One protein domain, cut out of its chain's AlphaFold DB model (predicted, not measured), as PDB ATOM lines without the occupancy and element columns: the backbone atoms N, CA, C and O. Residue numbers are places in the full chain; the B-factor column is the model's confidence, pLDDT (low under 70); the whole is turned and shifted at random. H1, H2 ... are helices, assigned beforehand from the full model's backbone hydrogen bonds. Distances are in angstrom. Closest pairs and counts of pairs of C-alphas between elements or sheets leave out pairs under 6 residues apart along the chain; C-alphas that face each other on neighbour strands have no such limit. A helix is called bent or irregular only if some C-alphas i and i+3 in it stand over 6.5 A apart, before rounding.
ATOM      1  N   LYS A  35      39.882  10.507 -12.221       91.56
ATOM      2  CA  LYS A  35      39.924  11.385 -11.043       91.56
ATOM      3  C   LYS A  35      38.542  11.947 -10.690       91.56
ATOM      4  O   LYS A  35      38.258  12.145  -9.508       91.56
ATOM      5  N   ALA A  36      37.703  12.272 -11.670       93.19
ATOM      6  CA  ALA A  36      36.339  12.737 -11.430       93.19
ATOM      7  C   ALA A  36      35.475  11.626 -10.815       93.19
ATOM      8  O   ALA A  36      34.831  11.884  -9.800       93.19
ATOM      9  N   GLU A  37      35.562  10.402 -11.343       93.81
ATOM     10  CA  GLU A  37      34.899   9.204 -10.810       93.81
ATOM     11  C   GLU A  37      35.342   8.915  -9.373       93.81
ATOM     12  O   GLU A  37      34.511   8.853  -8.473       93.81
ATOM     13  N   THR A  38      36.653   8.896  -9.105       94.94
ATOM     14  CA  THR A  38      37.178   8.723  -7.736       94.94
ATOM     15  C   THR A  38      36.633   9.786  -6.774       94.94
ATOM     16  O   THR A  38      36.215   9.488  -5.657       94.94
ATOM     17  N   ASN A  39      36.605  11.057  -7.192       96.38
ATOM     18  CA  ASN A  39      36.083  12.141  -6.354       96.38
ATOM     19  C   ASN A  39      34.577  12.027  -6.105       96.38
ATOM     20  O   ASN A  39      34.111  12.400  -5.026       96.38
ATOM     21  N   PHE A  40      33.828  11.570  -7.106       96.38
ATOM     22  CA  PHE A  40      32.411  11.277  -6.981       96.38
ATOM     23  C   PHE A  40      32.189  10.136  -5.984       96.38
ATOM     24  O   PHE A  40      31.491  10.346  -4.997       96.38
ATOM     25  N   CYS A  41      32.894   9.013  -6.146       96.38
ATOM     26  CA  CYS A  41      32.811   7.856  -5.254       96.38
ATOM     27  C   CYS A  41      33.192   8.180  -3.803       96.38
ATOM     28  O   CYS A  41      32.542   7.738  -2.858       96.38
ATOM     29  N   ASN A  42      34.187   9.039  -3.590       97.44
ATOM     30  CA  ASN A  42      34.504   9.518  -2.245       97.44
ATOM     31  C   ASN A  42      33.385  10.400  -1.665       97.44
ATOM     32  O   ASN A  42      33.091  10.333  -0.472       97.44
ATOM     33  N   SER A  43      32.752  11.232  -2.499       97.94
ATOM     34  CA  SER A  43      31.690  12.144  -2.053       97.94
ATOM     35  C   SER A  43      30.388  11.404  -1.744       97.94
ATOM     36  O   SER A  43      29.754  11.726  -0.745       97.94
ATOM     37  N   ILE A  44      30.022  10.397  -2.543       97.00
ATOM     38  CA  ILE A  44      28.825   9.581  -2.305       97.00
ATOM     39  C   ILE A  44      28.981   8.718  -1.047       97.00
ATOM     40  O   ILE A  44      28.072   8.688  -0.228       97.00
ATOM     41  N   ASN A  45      30.166   8.144  -0.805       96.69
ATOM     42  CA  ASN A  45      30.476   7.453   0.452       96.69
ATOM     43  C   ASN A  45      30.409   8.396   1.662       96.69
ATOM     44  O   ASN A  45      29.840   8.050   2.692       96.69
ATOM     45  N   THR A  46      30.956   9.612   1.532       97.94
ATOM     46  CA  THR A  46      30.868  10.631   2.592       97.94
ATOM     47  C   THR A  46      29.411  10.980   2.896       97.94
ATOM     48  O   THR A  46      29.040  11.133   4.058       97.94
ATOM     49  N   PHE A  47      28.576  11.102   1.862       98.38
ATOM     50  CA  PHE A  47      27.152  11.361   2.036       98.38
ATOM     51  C   PHE A  47      26.430  10.179   2.698       98.38
ATOM     52  O   PHE A  47      25.748  10.381   3.700       98.38
ATOM     53  N   ALA A  48      26.661   8.946   2.246       97.12
ATOM     54  CA  ALA A  48      26.099   7.749   2.873       97.12
ATOM     55  C   ALA A  48      26.462   7.653   4.369       97.12
ATOM     56  O   ALA A  48      25.594   7.448   5.211       97.12
ATOM     57  N   GLN A  49      27.723   7.909   4.735       97.62
ATOM     58  CA  GLN A  49      28.154   7.946   6.141       97.62
ATOM     59  C   GLN A  49      27.462   9.050   6.951       97.62
ATOM     60  O   GLN A  49      27.162   8.870   8.133       97.62
ATOM     61  N   SER A  50      27.200  10.206   6.336       98.31
ATOM     62  CA  SER A  50      26.466  11.284   6.998       98.31
ATOM     63  C   SER A  50      24.987  10.957   7.215       98.31
ATOM     64  O   SER A  50      24.444  11.373   8.234       98.31
ATOM     65  N   LEU A  51      24.367  10.168   6.325       97.44
ATOM     66  CA  LEU A  51      23.017   9.637   6.528       97.44
ATOM     67  C   LEU A  51      22.986   8.642   7.689       97.44
ATOM     68  O   LEU A  51      22.139   8.782   8.554       97.44
ATOM     69  N   VAL A  52      23.968   7.738   7.792       96.88
ATOM     70  CA  VAL A  52      24.106   6.834   8.956       96.88
ATOM     71  C   VAL A  52      24.267   7.617  10.263       96.88
ATOM     72  O   VAL A  52      23.713   7.252  11.293       96.88
ATOM     73  N   THR A  53      25.018   8.722  10.240       96.62
ATOM     74  CA  THR A  53      25.172   9.585  11.425       96.62
ATOM     75  C   THR A  53      23.859  10.276  11.800       96.62
ATOM     76  O   THR A  53      23.595  10.474  12.983       96.62
ATOM     77  N   LEU A  54      23.064  10.675  10.804       96.00
ATOM     78  CA  LEU A  54      21.756  11.288  11.018       96.00
ATOM     79  C   LEU A  54      20.728  10.268  11.531       96.00
ATOM     80  O   LEU A  54      19.985  10.593  12.447       96.00
ATOM     81  N   ASP A  55      20.746   9.047  11.000       95.50
ATOM     82  CA  ASP A  55      19.906   7.920  11.428       95.50
ATOM     83  C   ASP A  55      20.204   7.471  12.868       95.50
ATOM     84  O   ASP A  55      19.320   7.079  13.621       95.50
ATOM     85  N   ALA A  56      21.460   7.602  13.304       95.62
ATOM     86  CA  ALA A  56      21.863   7.265  14.667       95.62
ATOM     87  C   ALA A  56      21.316   8.227  15.745       95.62
ATOM     88  O   ALA A  56      21.488   7.961  16.943       95.62
ATOM     89  N   ILE A  57      20.691   9.346  15.353       93.94
ATOM     90  CA  ILE A  57      20.047  10.276  16.285       93.94
ATOM     91  C   ILE A  57      18.855   9.586  16.952       93.94
ATOM     92  O   ILE A  57      17.980   9.036  16.294       93.94
ATOM     93  N   ASN A  58      18.810   9.634  18.280       89.75
ATOM     94  CA  ASN A  58      17.787   8.955  19.071       89.75
ATOM     95  C   ASN A  58      17.336   9.812  20.264       89.75
ATOM     96  O   ASN A  58      17.698  10.981  20.390       89.75
ATOM     97  N   GLU A  59      16.540   9.229  21.157       88.62
ATOM     98  CA  GLU A  59      16.003   9.879  22.360       88.62
ATOM     99  C   GLU A  59      17.056  10.429  23.334       88.62
ATOM    100  O   GLU A  59      16.755  11.347  24.095       88.62
ATOM    101  N   ASN A  60      18.295   9.927  23.289       92.12
ATOM    102  CA  ASN A  60      19.402  10.438  24.103       92.12
ATOM    103  C   ASN A  60      20.137  11.613  23.444       92.12
ATOM    104  O   ASN A  60      21.024  12.204  24.059       92.12
ATOM    105  N   SER A  61      19.806  11.941  22.195       94.50
ATOM    106  CA  SER A  61      20.414  13.040  21.456       94.50
ATOM    107  C   SER A  61      19.694  14.363  21.710       94.50
ATOM    108  O   SER A  61      18.478  14.453  21.894       94.50
ATOM    109  N   THR A  62      20.459  15.439  21.644       94.56
ATOM    110  CA  THR A  62      19.957  16.809  21.683       94.56
ATOM    111  C   THR A  62      19.504  17.275  20.297       94.56
ATOM    112  O   THR A  62      19.999  16.823  19.261       94.56
ATOM    113  N   MET A  63      18.608  18.262  20.264       93.38
ATOM    114  CA  MET A  63      18.195  18.913  19.015       93.38
ATOM    115  C   MET A  63      19.377  19.587  18.288       93.38
ATOM    116  O   MET A  63      19.396  19.681  17.061       93.38
ATOM    117  N   ASP A  64      20.401  20.029  19.022       94.31
ATOM    118  CA  ASP A  64      21.622  20.582  18.430       94.31
ATOM    119  C   ASP A  64      22.465  19.506  17.731       94.31
ATOM    120  O   ASP A  64      23.012  19.757  16.653       94.31
ATOM    121  N   GLU A  65      22.544  18.298  18.295       96.12
ATOM    122  CA  GLU A  65      23.189  17.150  17.649       96.12
ATOM    123  C   GLU A  65      22.446  16.731  16.383       96.12
ATOM    124  O   GLU A  65      23.092  16.560  15.347       96.12
ATOM    125  N   PHE A  66      21.112  16.683  16.424       95.81
ATOM    126  CA  PHE A  66      20.279  16.458  15.241       95.81
ATOM    127  C   PHE A  66      20.572  17.486  14.140       95.81
ATOM    128  O   PHE A  66      20.963  17.130  13.026       95.81
ATOM    129  N   LYS A  67      20.483  18.786  14.458       95.12
ATOM    130  CA  LYS A  67      20.747  19.878  13.501       95.12
ATOM    131  C   LYS A  67      22.164  19.812  12.940       95.12
ATOM    132  O   LYS A  67      22.386  20.097  11.760       95.12
ATOM    133  N   LYS A  68      23.144  19.443  13.768       97.06
ATOM    134  CA  LYS A  68      24.539  19.274  13.351       97.06
ATOM    135  C   LYS A  68      24.710  18.078  12.415       97.06
ATOM    136  O   LYS A  68      25.409  18.225  11.409       97.06
ATOM    137  N   ALA A  69      24.088  16.939  12.716       97.75
ATOM    138  CA  ALA A  69      24.100  15.752  11.867       97.75
ATOM    139  C   ALA A  69      23.452  16.053  10.509       97.75
ATOM    140  O   ALA A  69      24.088  15.858   9.471       97.75
ATOM    141  N   TYR A  70      22.270  16.674  10.508       97.69
ATOM    142  CA  TYR A  70      21.582  17.073   9.282       97.69
ATOM    143  C   TYR A  70      22.407  18.063   8.451       97.69
ATOM    144  O   TYR A  70      22.626  17.854   7.263       97.69
ATOM    145  N   LYS A  71      22.974  19.104   9.075       98.19
ATOM    146  CA  LYS A  71      23.860  20.058   8.386       98.19
ATOM    147  C   LYS A  71      25.114  19.391   7.812       98.19
ATOM    148  O   LYS A  71      25.680  19.880   6.832       98.19
ATOM    149  N   SER A  72      25.598  18.319   8.437       98.25
ATOM    150  CA  SER A  72      26.691  17.509   7.894       98.25
ATOM    151  C   SER A  72      26.245  16.778   6.627       98.25
ATOM    152  O   SER A  72      26.937  16.862   5.608       98.25
ATOM    153  N   ALA A  73      25.064  16.152   6.668       98.38
ATOM    154  CA  ALA A  73      24.461  15.478   5.525       98.38
ATOM    155  C   ALA A  73      24.186  16.431   4.357       98.38
ATOM    156  O   ALA A  73      24.624  16.162   3.242       98.38
ATOM    157  N   ASP A  74      23.602  17.600   4.615       98.56
ATOM    158  CA  ASP A  74      23.364  18.635   3.601       98.56
ATOM    159  C   ASP A  74      24.653  19.128   2.935       98.56
ATOM    160  O   ASP A  74      24.769  19.212   1.709       98.56
ATOM    161  N   LYS A  75      25.711  19.368   3.713       98.50
ATOM    162  CA  LYS A  75      27.014  19.719   3.133       98.50
ATOM    163  C   LYS A  75      27.602  18.597   2.281       98.50
ATOM    164  O   LYS A  75      28.299  18.890   1.305       98.50
ATOM    165  N   ALA A  76      27.410  17.340   2.675       98.62
ATOM    166  CA  ALA A  76      27.902  16.189   1.929       98.62
ATOM    167  C   ALA A  76      27.103  15.981   0.633       98.62
ATOM    168  O   ALA A  76      27.722  15.817  -0.420       98.62
ATOM    169  N   TRP A  77      25.778  16.131   0.677       98.56
ATOM    170  CA  TRP A  77      24.894  16.142  -0.489       98.56
ATOM    171  C   TRP A  77      25.301  17.214  -1.509       98.56
ATOM    172  O   TRP A  77      25.624  16.911  -2.657       98.56
ATOM    173  N   ASN A  78      25.444  18.464  -1.063       98.31
ATOM    174  CA  ASN A  78      25.868  19.575  -1.918       98.31
ATOM    175  C   ASN A  78      27.234  19.330  -2.591       98.31
ATOM    176  O   ASN A  78      27.518  19.833  -3.684       98.31
ATOM    177  N   LYS A  79      28.140  18.596  -1.931       98.00
ATOM    178  CA  LYS A  79      29.418  18.184  -2.530       98.00
ATOM    179  C   LYS A  79      29.214  17.071  -3.548       98.00
ATOM    180  O   LYS A  79      29.825  17.154  -4.614       98.00
ATOM    181  N   LEU A  80      28.395  16.073  -3.224       98.00
ATOM    182  CA  LEU A  80      28.036  14.972  -4.110       98.00
ATOM    183  C   LEU A  80      27.451  15.497  -5.426       98.00
ATOM    184  O   LEU A  80      28.025  15.203  -6.471       98.00
ATOM    185  N   GLU A  81      26.432  16.359  -5.389       96.94
ATOM    186  CA  GLU A  81      25.828  16.947  -6.598       96.94
ATOM    187  C   GLU A  81      26.862  17.668  -7.471       96.94
ATOM    188  O   GLU A  81      26.944  17.458  -8.682       96.94
ATOM    189  N   LYS A  82      27.750  18.459  -6.852       96.81
ATOM    190  CA  LYS A  82      28.834  19.155  -7.568       96.81
ATOM    191  C   LYS A  82      29.847  18.211  -8.213       96.81
ATOM    192  O   LYS A  82      30.547  18.626  -9.140       96.81
ATOM    193  N   LYS A  83      30.026  16.994  -7.689       96.38
ATOM    194  CA  LYS A  83      30.877  15.975  -8.324       96.38
ATOM    195  C   LYS A  83      30.111  15.205  -9.391       96.38
ATOM    196  O   LYS A  83      30.689  14.975 -10.446       96.38
ATOM    197  N   ALA A  84      28.843  14.885  -9.144       95.25
ATOM    198  CA  ALA A  84      27.958  14.222 -10.095       95.25
ATOM    199  C   ALA A  84      27.836  15.031 -11.392       95.25
ATOM    200  O   ALA A  84      28.039  14.489 -12.468       95.25
ATOM    201  N   ALA A  85      27.677  16.355 -11.296       93.56
ATOM    202  CA  ALA A  85      27.613  17.259 -12.449       93.56
ATOM    203  C   ALA A  85      28.877  17.268 -13.339       93.56
ATOM    204  O   ALA A  85      28.870  17.861 -14.415       93.56
ATOM    205  N   LYS A  86      29.984  16.652 -12.897       92.56
ATOM    206  CA  LYS A  86      31.216  16.493 -13.695       92.56
ATOM    207  C   LYS A  86      31.270  15.171 -14.458       92.56
ATOM    208  O   LYS A  86      32.257  14.928 -15.148       92.56
ATOM    209  N   LEU A  87      30.265  14.318 -14.290       91.25
ATOM    210  CA  LEU A  87      30.167  13.001 -14.893       91.25
ATOM    211  C   LEU A  87      28.893  12.952 -15.734       91.25
ATOM    212  O   LEU A  87      27.791  13.026 -15.207       91.25
ATOM    213  N   GLU A  88      29.037  12.790 -17.046       85.12
ATOM    214  CA  GLU A  88      27.889  12.773 -17.968       85.12
ATOM    215  C   GLU A  88      26.966  11.560 -17.770       85.12
ATOM    216  O   GLU A  88      25.816  11.585 -18.191       85.12
ATOM    217  N   LYS A  89      27.467  10.488 -17.144       82.25
ATOM    218  CA  LYS A  89      26.778   9.192 -17.035       82.25
ATOM    219  C   LYS A  89      26.086   8.952 -15.692       82.25
ATOM    220  O   LYS A  89      25.486   7.898 -15.518       82.25
ATOM    221  N   VAL A  90      26.209   9.868 -14.732       90.25
ATOM    222  CA  VAL A  90      25.601   9.691 -13.408       90.25
ATOM    223  C   VAL A  90      24.210  10.308 -13.410       90.25
ATOM    224  O   VAL A  90      24.061  11.527 -13.480       90.25
ATOM    225  N   GLU A  91      23.188   9.466 -13.300       92.69
ATOM    226  CA  GLU A  91      21.805   9.906 -13.159       92.69
ATOM    227  C   GLU A  91      21.451  10.077 -11.675       92.69
ATOM    228  O   GLU A  91      21.391   9.109 -10.929       92.69
ATOM    229  N   MET A  92      21.232  11.325 -11.242       94.69
ATOM    230  CA  MET A  92      20.937  11.677  -9.839       94.69
ATOM    231  C   MET A  92      19.455  11.989  -9.585       94.69
ATOM    232  O   MET A  92      19.096  12.387  -8.482       94.69
ATOM    233  N   LYS A  93      18.587  11.900 -10.601       95.56
ATOM    234  CA  LYS A  93      17.235  12.483 -10.561       95.56
ATOM    235  C   LYS A  93      16.385  11.962  -9.400       95.56
ATOM    236  O   LYS A  93      15.796  12.765  -8.675       95.56
ATOM    237  N   GLU A  94      16.314  10.647  -9.223       96.25
ATOM    238  CA  GLU A  94      15.514  10.061  -8.141       96.25
ATOM    239  C   GLU A  94      16.175  10.280  -6.771       96.25
ATOM    240  O   GLU A  94      15.477  10.639  -5.824       96.25
ATOM    241  N   SER A  95      17.511  10.264  -6.677       96.69
ATOM    242  CA  SER A  95      18.219  10.643  -5.443       96.69
ATOM    243  C   SER A  95      17.961  12.096  -5.036       96.69
ATOM    244  O   SER A  95      17.748  12.367  -3.860       96.69
ATOM    245  N   VAL A  96      17.938  13.038  -5.989       98.00
ATOM    246  CA  VAL A  96      17.613  14.458  -5.738       98.00
ATOM    247  C   VAL A  96      16.201  14.584  -5.184       98.00
ATOM    248  O   VAL A  96      15.958  15.305  -4.222       98.00
ATOM    249  N   LYS A  97      15.252  13.855  -5.767       98.12
ATOM    250  CA  LYS A  97      13.863  13.845  -5.314       98.12
ATOM    251  C   LYS A  97      13.715  13.231  -3.921       98.12
ATOM    252  O   LYS A  97      12.952  13.767  -3.121       98.12
ATOM    253  N   ALA A  98      14.414  12.134  -3.625       98.06
ATOM    254  CA  ALA A  98      14.422  11.526  -2.297       98.06
ATOM    255  C   ALA A  98      15.037  12.470  -1.255       98.06
ATOM    256  O   ALA A  98      14.419  12.725  -0.221       98.06
ATOM    257  N   TYR A  99      16.178  13.082  -1.580       98.31
ATOM    258  CA  TYR A  99      16.842  14.036  -0.701       98.31
ATOM    259  C   TYR A  99      15.997  15.291  -0.446       98.31
ATOM    260  O   TYR A  99      15.880  15.725   0.696       98.31
ATOM    261  N   ASN A 100      15.325  15.841  -1.461       98.38
ATOM    262  CA  ASN A 100      14.426  16.983  -1.266       98.38
ATOM    263  C   ASN A 100      13.272  16.653  -0.309       98.38
ATOM    264  O   ASN A 100      12.924  17.482   0.522       98.38
ATOM    265  N   LYS A 101      12.731  15.427  -0.347       98.06
ATOM    266  CA  LYS A 101      11.725  14.999   0.640       98.06
ATOM    267  C   LYS A 101      12.294  14.931   2.057       98.06
ATOM    268  O   LYS A 101      11.588  15.276   2.997       98.06
ATOM    269  N   LEU A 102      13.551  14.508   2.218       98.12
ATOM    270  CA  LEU A 102      14.241  14.565   3.509       98.12
ATOM    271  C   LEU A 102      14.398  16.017   3.988       98.12
ATOM    272  O   LEU A 102      14.116  16.307   5.146       98.12
ATOM    273  N   VAL A 103      14.800  16.929   3.100       98.12
ATOM    274  CA  VAL A 103      14.902  18.367   3.398       98.12
ATOM    275  C   VAL A 103      13.550  18.935   3.834       98.12
ATOM    276  O   VAL A 103      13.475  19.619   4.854       98.12
ATOM    277  N   ASP A 104      12.478  18.627   3.104       97.69
ATOM    278  CA  ASP A 104      11.120  19.081   3.418       97.69
ATOM    279  C   ASP A 104      10.642  18.544   4.773       97.69
ATOM    280  O   ASP A 104      10.077  19.296   5.570       97.69
ATOM    281  N   ALA A 105      10.918  17.271   5.069       96.38
ATOM    282  CA  ALA A 105      10.594  16.666   6.356       96.38
ATOM    283  C   ALA A 105      11.344  17.360   7.501       96.38
ATOM    284  O   ALA A 105      10.728  17.742   8.491       96.38
ATOM    285  N   VAL A 106      12.645  17.625   7.340       95.56
ATOM    286  CA  VAL A 106      13.437  18.350   8.346       95.56
ATOM    287  C   VAL A 106      12.937  19.783   8.546       95.56
ATOM    288  O   VAL A 106      12.861  20.254   9.678       95.56
ATOM    289  N   ASN A 107      12.570  20.477   7.469       95.50
ATOM    290  CA  ASN A 107      12.038  21.840   7.541       95.50
ATOM    291  C   ASN A 107      10.646  21.911   8.185       95.50
ATOM    292  O   ASN A 107      10.248  22.982   8.639       95.50
ATOM    293  N   SER A 108       9.914  20.795   8.207       94.44
ATOM    294  CA  SER A 108       8.587  20.695   8.822       94.44
ATOM    295  C   SER A 108       8.643  20.439  10.333       94.44
ATOM    296  O   SER A 108       7.608  20.494  10.989       94.44
ATOM    297  N   ILE A 109       9.829  20.179  10.898       92.81
ATOM    298  CA  ILE A 109      10.007  19.972  12.340       92.81
ATOM    299  C   ILE A 109       9.873  21.316  13.064       92.81
ATOM    300  O   ILE A 109      10.691  22.226  12.891       92.81
ATOM    301  N   GLU A 110       8.850  21.426  13.909       85.38
ATOM    302  CA  GLU A 110       8.619  22.597  14.755       85.38
ATOM    303  C   GLU A 110       9.661  22.700  15.889       85.38
ATOM    304  O   GLU A 110      10.312  21.729  16.279       85.38
ATOM    305  N   GLY A 111       9.874  23.916  16.404       77.94
ATOM    306  CA  GLY A 111      11.006  24.232  17.284       77.94
ATOM    307  C   GLY A 111      10.966  23.609  18.686       77.94
ATOM    308  O   GLY A 111      11.993  23.613  19.367       77.94
ATOM    309  N   ASP A 112       9.817  23.101  19.117       83.88
ATOM    310  CA  ASP A 112       9.551  22.508  20.432       83.88
ATOM    311  C   ASP A 112       9.369  20.978  20.403       83.88
ATOM    312  O   ASP A 112       9.186  20.361  21.454       83.88
ATOM    313  N   VAL A 113       9.490  20.351  19.227       89.12
ATOM    314  CA  VAL A 113       9.422  18.892  19.048       89.12
ATOM    315  C   VAL A 113      10.610  18.203  19.731       89.12
ATOM    316  O   VAL A 113      11.752  18.677  19.684       89.12
ATOM    317  N   LYS A 114      10.367  17.046  20.359       90.50
ATOM    318  CA  LYS A 114      11.441  16.239  20.960       90.50
ATOM    319  C   LYS A 114      12.354  15.660  19.882       90.50
ATOM    320  O   LYS A 114      11.889  15.260  18.820       90.50
ATOM    321  N   THR A 115      13.644  15.499  20.182       90.06
ATOM    322  CA  THR A 115      14.607  14.913  19.231       90.06
ATOM    323  C   THR A 115      14.173  13.538  18.709       90.06
ATOM    324  O   THR A 115      14.355  13.259  17.530       90.06
ATOM    325  N   SER A 116      13.571  12.695  19.554       89.19
ATOM    326  CA  SER A 116      13.068  11.372  19.155       89.19
ATOM    327  C   SER A 116      11.940  11.453  18.124       89.19
ATOM    328  O   SER A 116      11.950  10.715  17.148       89.19
ATOM    329  N   GLU A 117      10.998  12.379  18.313       91.12
ATOM    330  CA  GLU A 117       9.875  12.607  17.395       91.12
ATOM    331  C   GLU A 117      10.371  13.214  16.074       91.12
ATOM    332  O   GLU A 117       9.933  12.817  14.998       91.12
ATOM    333  N   ALA A 118      11.331  14.137  16.148       91.50
ATOM    334  CA  ALA A 118      12.011  14.704  14.987       91.50
ATOM    335  C   ALA A 118      12.754  13.635  14.164       91.50
ATOM    336  O   ALA A 118      12.654  13.633  12.939       91.50
ATOM    337  N   ALA A 119      13.474  12.720  14.823       90.94
ATOM    338  CA  ALA A 119      14.150  11.601  14.167       90.94
ATOM    339  C   ALA A 119      13.138  10.658  13.496       90.94
ATOM    340  O   ALA A 119      13.256  10.361  12.308       90.94
ATOM    341  N   GLU A 120      12.077  10.274  14.210       92.31
ATOM    342  CA  GLU A 120      11.032   9.392  13.685       92.31
ATOM    343  C   GLU A 120      10.340   9.972  12.439       92.31
ATOM    344  O   GLU A 120      10.111   9.249  11.467       92.31
ATOM    345  N   GLN A 121      10.091  11.287  12.412       92.56
ATOM    346  CA  GLN A 121       9.509  11.974  11.250       92.56
ATOM    347  C   GLN A 121      10.375  11.879   9.988       92.56
ATOM    348  O   GLN A 121       9.842  11.917   8.876       92.56
ATOM    349  N   ILE A 122      11.698  11.757  10.133       95.19
ATOM    350  CA  ILE A 122      12.623  11.781   8.997       95.19
ATOM    351  C   ILE A 122      13.178  10.407   8.615       95.19
ATOM    352  O   ILE A 122      13.671  10.275   7.495       95.19
ATOM    353  N   ASN A 123      13.068   9.383   9.469       94.25
ATOM    354  CA  ASN A 123      13.676   8.060   9.250       94.25
ATOM    355  C   ASN A 123      13.333   7.452   7.883       94.25
ATOM    356  O   ASN A 123      14.227   7.133   7.105       94.25
ATOM    357  N   GLN A 124      12.049   7.414   7.511       95.19
ATOM    358  CA  GLN A 124      11.639   6.893   6.196       95.19
ATOM    359  C   GLN A 124      12.260   7.664   5.014       95.19
ATOM    360  O   GLN A 124      12.440   7.122   3.923       95.19
ATOM    361  N   HIS A 125      12.573   8.949   5.206       97.06
ATOM    362  CA  HIS A 125      13.187   9.793   4.185       97.06
ATOM    363  C   HIS A 125      14.705   9.602   4.127       97.06
ATOM    364  O   HIS A 125      15.278   9.675   3.036       97.06
ATOM    365  N   ILE A 126      15.343   9.315   5.266       97.06
ATOM    366  CA  ILE A 126      16.739   8.873   5.320       97.06
ATOM    367  C   ILE A 126      16.876   7.549   4.568       97.06
ATOM    368  O   ILE A 126      17.687   7.479   3.646       97.06
ATOM    369  N   ASP A 127      16.036   6.558   4.878       96.00
ATOM    370  CA  ASP A 127      16.048   5.238   4.235       96.00
ATOM    371  C   ASP A 127      15.838   5.333   2.723       96.00
ATOM    372  O   ASP A 127      16.611   4.775   1.942       96.00
ATOM    373  N   ALA A 128      14.832   6.100   2.289       96.38
ATOM    374  CA  ALA A 128      14.578   6.319   0.870       96.38
ATOM    375  C   ALA A 128      15.775   6.985   0.173       96.38
ATOM    376  O   ALA A 128      16.157   6.588  -0.924       96.38
ATOM    377  N   THR A 129      16.403   7.976   0.810       97.06
ATOM    378  CA  THR A 129      17.593   8.635   0.254       97.06
ATOM    379  C   THR A 129      18.784   7.676   0.194       97.06
ATOM    380  O   THR A 129      19.512   7.656  -0.799       97.06
ATOM    381  N   ALA A 130      18.987   6.869   1.236       96.25
ATOM    382  CA  ALA A 130      20.063   5.891   1.310       96.25
ATOM    383  C   ALA A 130      19.914   4.798   0.242       96.25
ATOM    384  O   ALA A 130      20.913   4.428  -0.373       96.25
ATOM    385  N   ALA A 131      18.689   4.340  -0.027       95.38
ATOM    386  CA  ALA A 131      18.397   3.371  -1.081       95.38
ATOM    387  C   ALA A 131      18.811   3.897  -2.466       95.38
ATOM    388  O   ALA A 131      19.631   3.274  -3.140       95.38
ATOM    389  N   GLU A 132      18.348   5.094  -2.839       95.19
ATOM    390  CA  GLU A 132      18.685   5.715  -4.131       95.19
ATOM    391  C   GLU A 132      20.198   5.934  -4.298       95.19
ATOM    392  O   GLU A 132      20.760   5.792  -5.383       95.19
ATOM    393  N   ILE A 133      20.891   6.280  -3.211       93.69
ATOM    394  CA  ILE A 133      22.343   6.464  -3.218       93.69
ATOM    395  C   ILE A 133      23.099   5.138  -3.307       93.69
ATOM    396  O   ILE A 133      24.110   5.066  -4.010       93.69
ATOM    397  N   SER A 134      22.628   4.099  -2.619       91.81
ATOM    398  CA  SER A 134      23.214   2.758  -2.671       91.81
ATOM    399  C   SER A 134      23.161   2.188  -4.088       91.81
ATOM    400  O   SER A 134      24.153   1.628  -4.563       91.81
ATOM    401  N   ASP A 135      22.052   2.398  -4.796       90.31
ATOM    402  CA  ASP A 135      21.899   1.969  -6.186       90.31
ATOM    403  C   ASP A 135      22.951   2.625  -7.087       90.31
ATOM    404  O   ASP A 135      23.689   1.930  -7.792       90.31
ATOM    405  N   ILE A 136      23.123   3.947  -6.989       91.06
ATOM    406  CA  ILE A 136      24.155   4.674  -7.743       91.06
ATOM    407  C   ILE A 136      25.558   4.181  -7.385       91.06
ATOM    408  O   ILE A 136      26.393   3.975  -8.271       91.06
ATOM    409  N   LEU A 137      25.828   3.978  -6.096       89.50
ATOM    410  CA  LEU A 137      27.121   3.510  -5.614       89.50
ATOM    411  C   LEU A 137      27.464   2.136  -6.205       89.50
ATOM    412  O   LEU A 137      28.571   1.960  -6.707       89.50
ATOM    413  N   SER A 138      26.503   1.208  -6.246       88.25
ATOM    414  CA  SER A 138      26.691  -0.144  -6.792       88.25
ATOM    415  C   SER A 138      26.980  -0.174  -8.301       88.25
ATOM    416  O   SER A 138      27.679  -1.062  -8.799       88.25
ATOM    417  N   VAL A 139      26.461   0.809  -9.043       88.00
ATOM    418  CA  VAL A 139      26.616   0.891 -10.500       88.00
ATOM    419  C   VAL A 139      27.897   1.630 -10.887       88.00
ATOM    420  O   VAL A 139      28.604   1.188 -11.797       88.00
ATOM    421  N   VAL A 140      28.197   2.743 -10.208       86.75
ATOM    422  CA  VAL A 140      29.261   3.688 -10.588       86.75
ATOM    423  C   VAL A 140      30.580   3.408  -9.863       86.75
ATOM    424  O   VAL A 140      31.643   3.563 -10.460       86.75
ATOM    425  N   CYS A 141      30.533   2.996  -8.596       87.88
ATOM    426  CA  CYS A 141      31.701   2.864  -7.726       87.88
ATOM    427  C   CYS A 141      32.028   1.390  -7.477       87.88
ATOM    428  O   CYS A 141      31.697   0.843  -6.426       87.88
TER     429      CYS A 141
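What this domain is: This is residues 35 to 141 of the 142 residues of an uncharacterized protein of Bacteroidales bacterium (UniProt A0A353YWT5). Four long helices run lengthwise in an up-and-down bundle, each running against the one before it, and together they make a rod. The helical hairpin of H1 and H2 packs on the hairpin of H3 and H4, with H1 and H3 at opposite corners and H4, the longest helix, kinked near residue 122. The printed part has 107 residues with four named helices, in the order H1, H2, H3, H4, and no named strand; its class is all helix. It is compact, with a radius of gyration of the C-alphas of 14.0 A, and spans 44 by 20 by 19 A.

Where its parts are: H1 takes residues 35 to 55 and measures 30.3 A from first to last C-alpha, beginning at C-alpha 35 at (39.924, 11.385, -11.043). H2, residues 63 to 84, measures 31.1 A, and its C-alpha 84 is at (27.958, 14.222, -10.095). H3, residues 93 to 107, measures 21.0 A. H4, residues 115 to 140, measures 35.1 A and ends at C-alpha 140 at (29.261, 3.688, -10.588). H4 is irregular: C-alphas 121 and 124 are 7.5 A apart, and it has a kink of 44 degrees near residue 122.

How they stand to each other: H1 touches H2 at a shallow tilt of 20 degrees, opposite ways; their closest C-alphas, those of Ser 50 and Ala 73, are 4.9 A apart. H1 also touches H4 at a shallow tilt of 24 degrees, opposite ways, with the C-alphas of Leu 51 and Ile 126 closest at 6.4 A. H2 and H3 are near each other, with 14 pairs of C-alphas within 10 A. H2 and H4 run the same way at a shallow tilt of 20 degrees and only just touch, with 3 pairs of C-alphas within 8 A; H2 touches H4 with residues 63 to 66 alone, H4 touches H2 with residues 115 to 119 alone, and their closest C-alphas, those of Met 63 and Thr 115, are 5.4 A apart. H3 touches H4 at a shallow tilt of 13 degrees, opposite ways; their closest C-alphas, those of Leu 102 and His 125, are 4.9 A apart. H4, touching three other helices, is the hub. H1 and H3 are apart. In H1, H2 and H3 every O i to N i+4 pair is within hydrogen-bond range; in H4, 19 of 22 are.

The domain as a whole: The two C-alphas farthest apart, those of Lys 35 and Asp 112, are 45.1 A from each other, while the first and last printed C-alphas, Lys 35 and Cys 141, are 12.3 A apart. The printed part has no cut. The links H1 to H2, H2 to H3 and H3 to H4 are short, with 7, 8 and 7 residues. The mean pLDDT of the printed part is 94.4, and no printed residue is under 70.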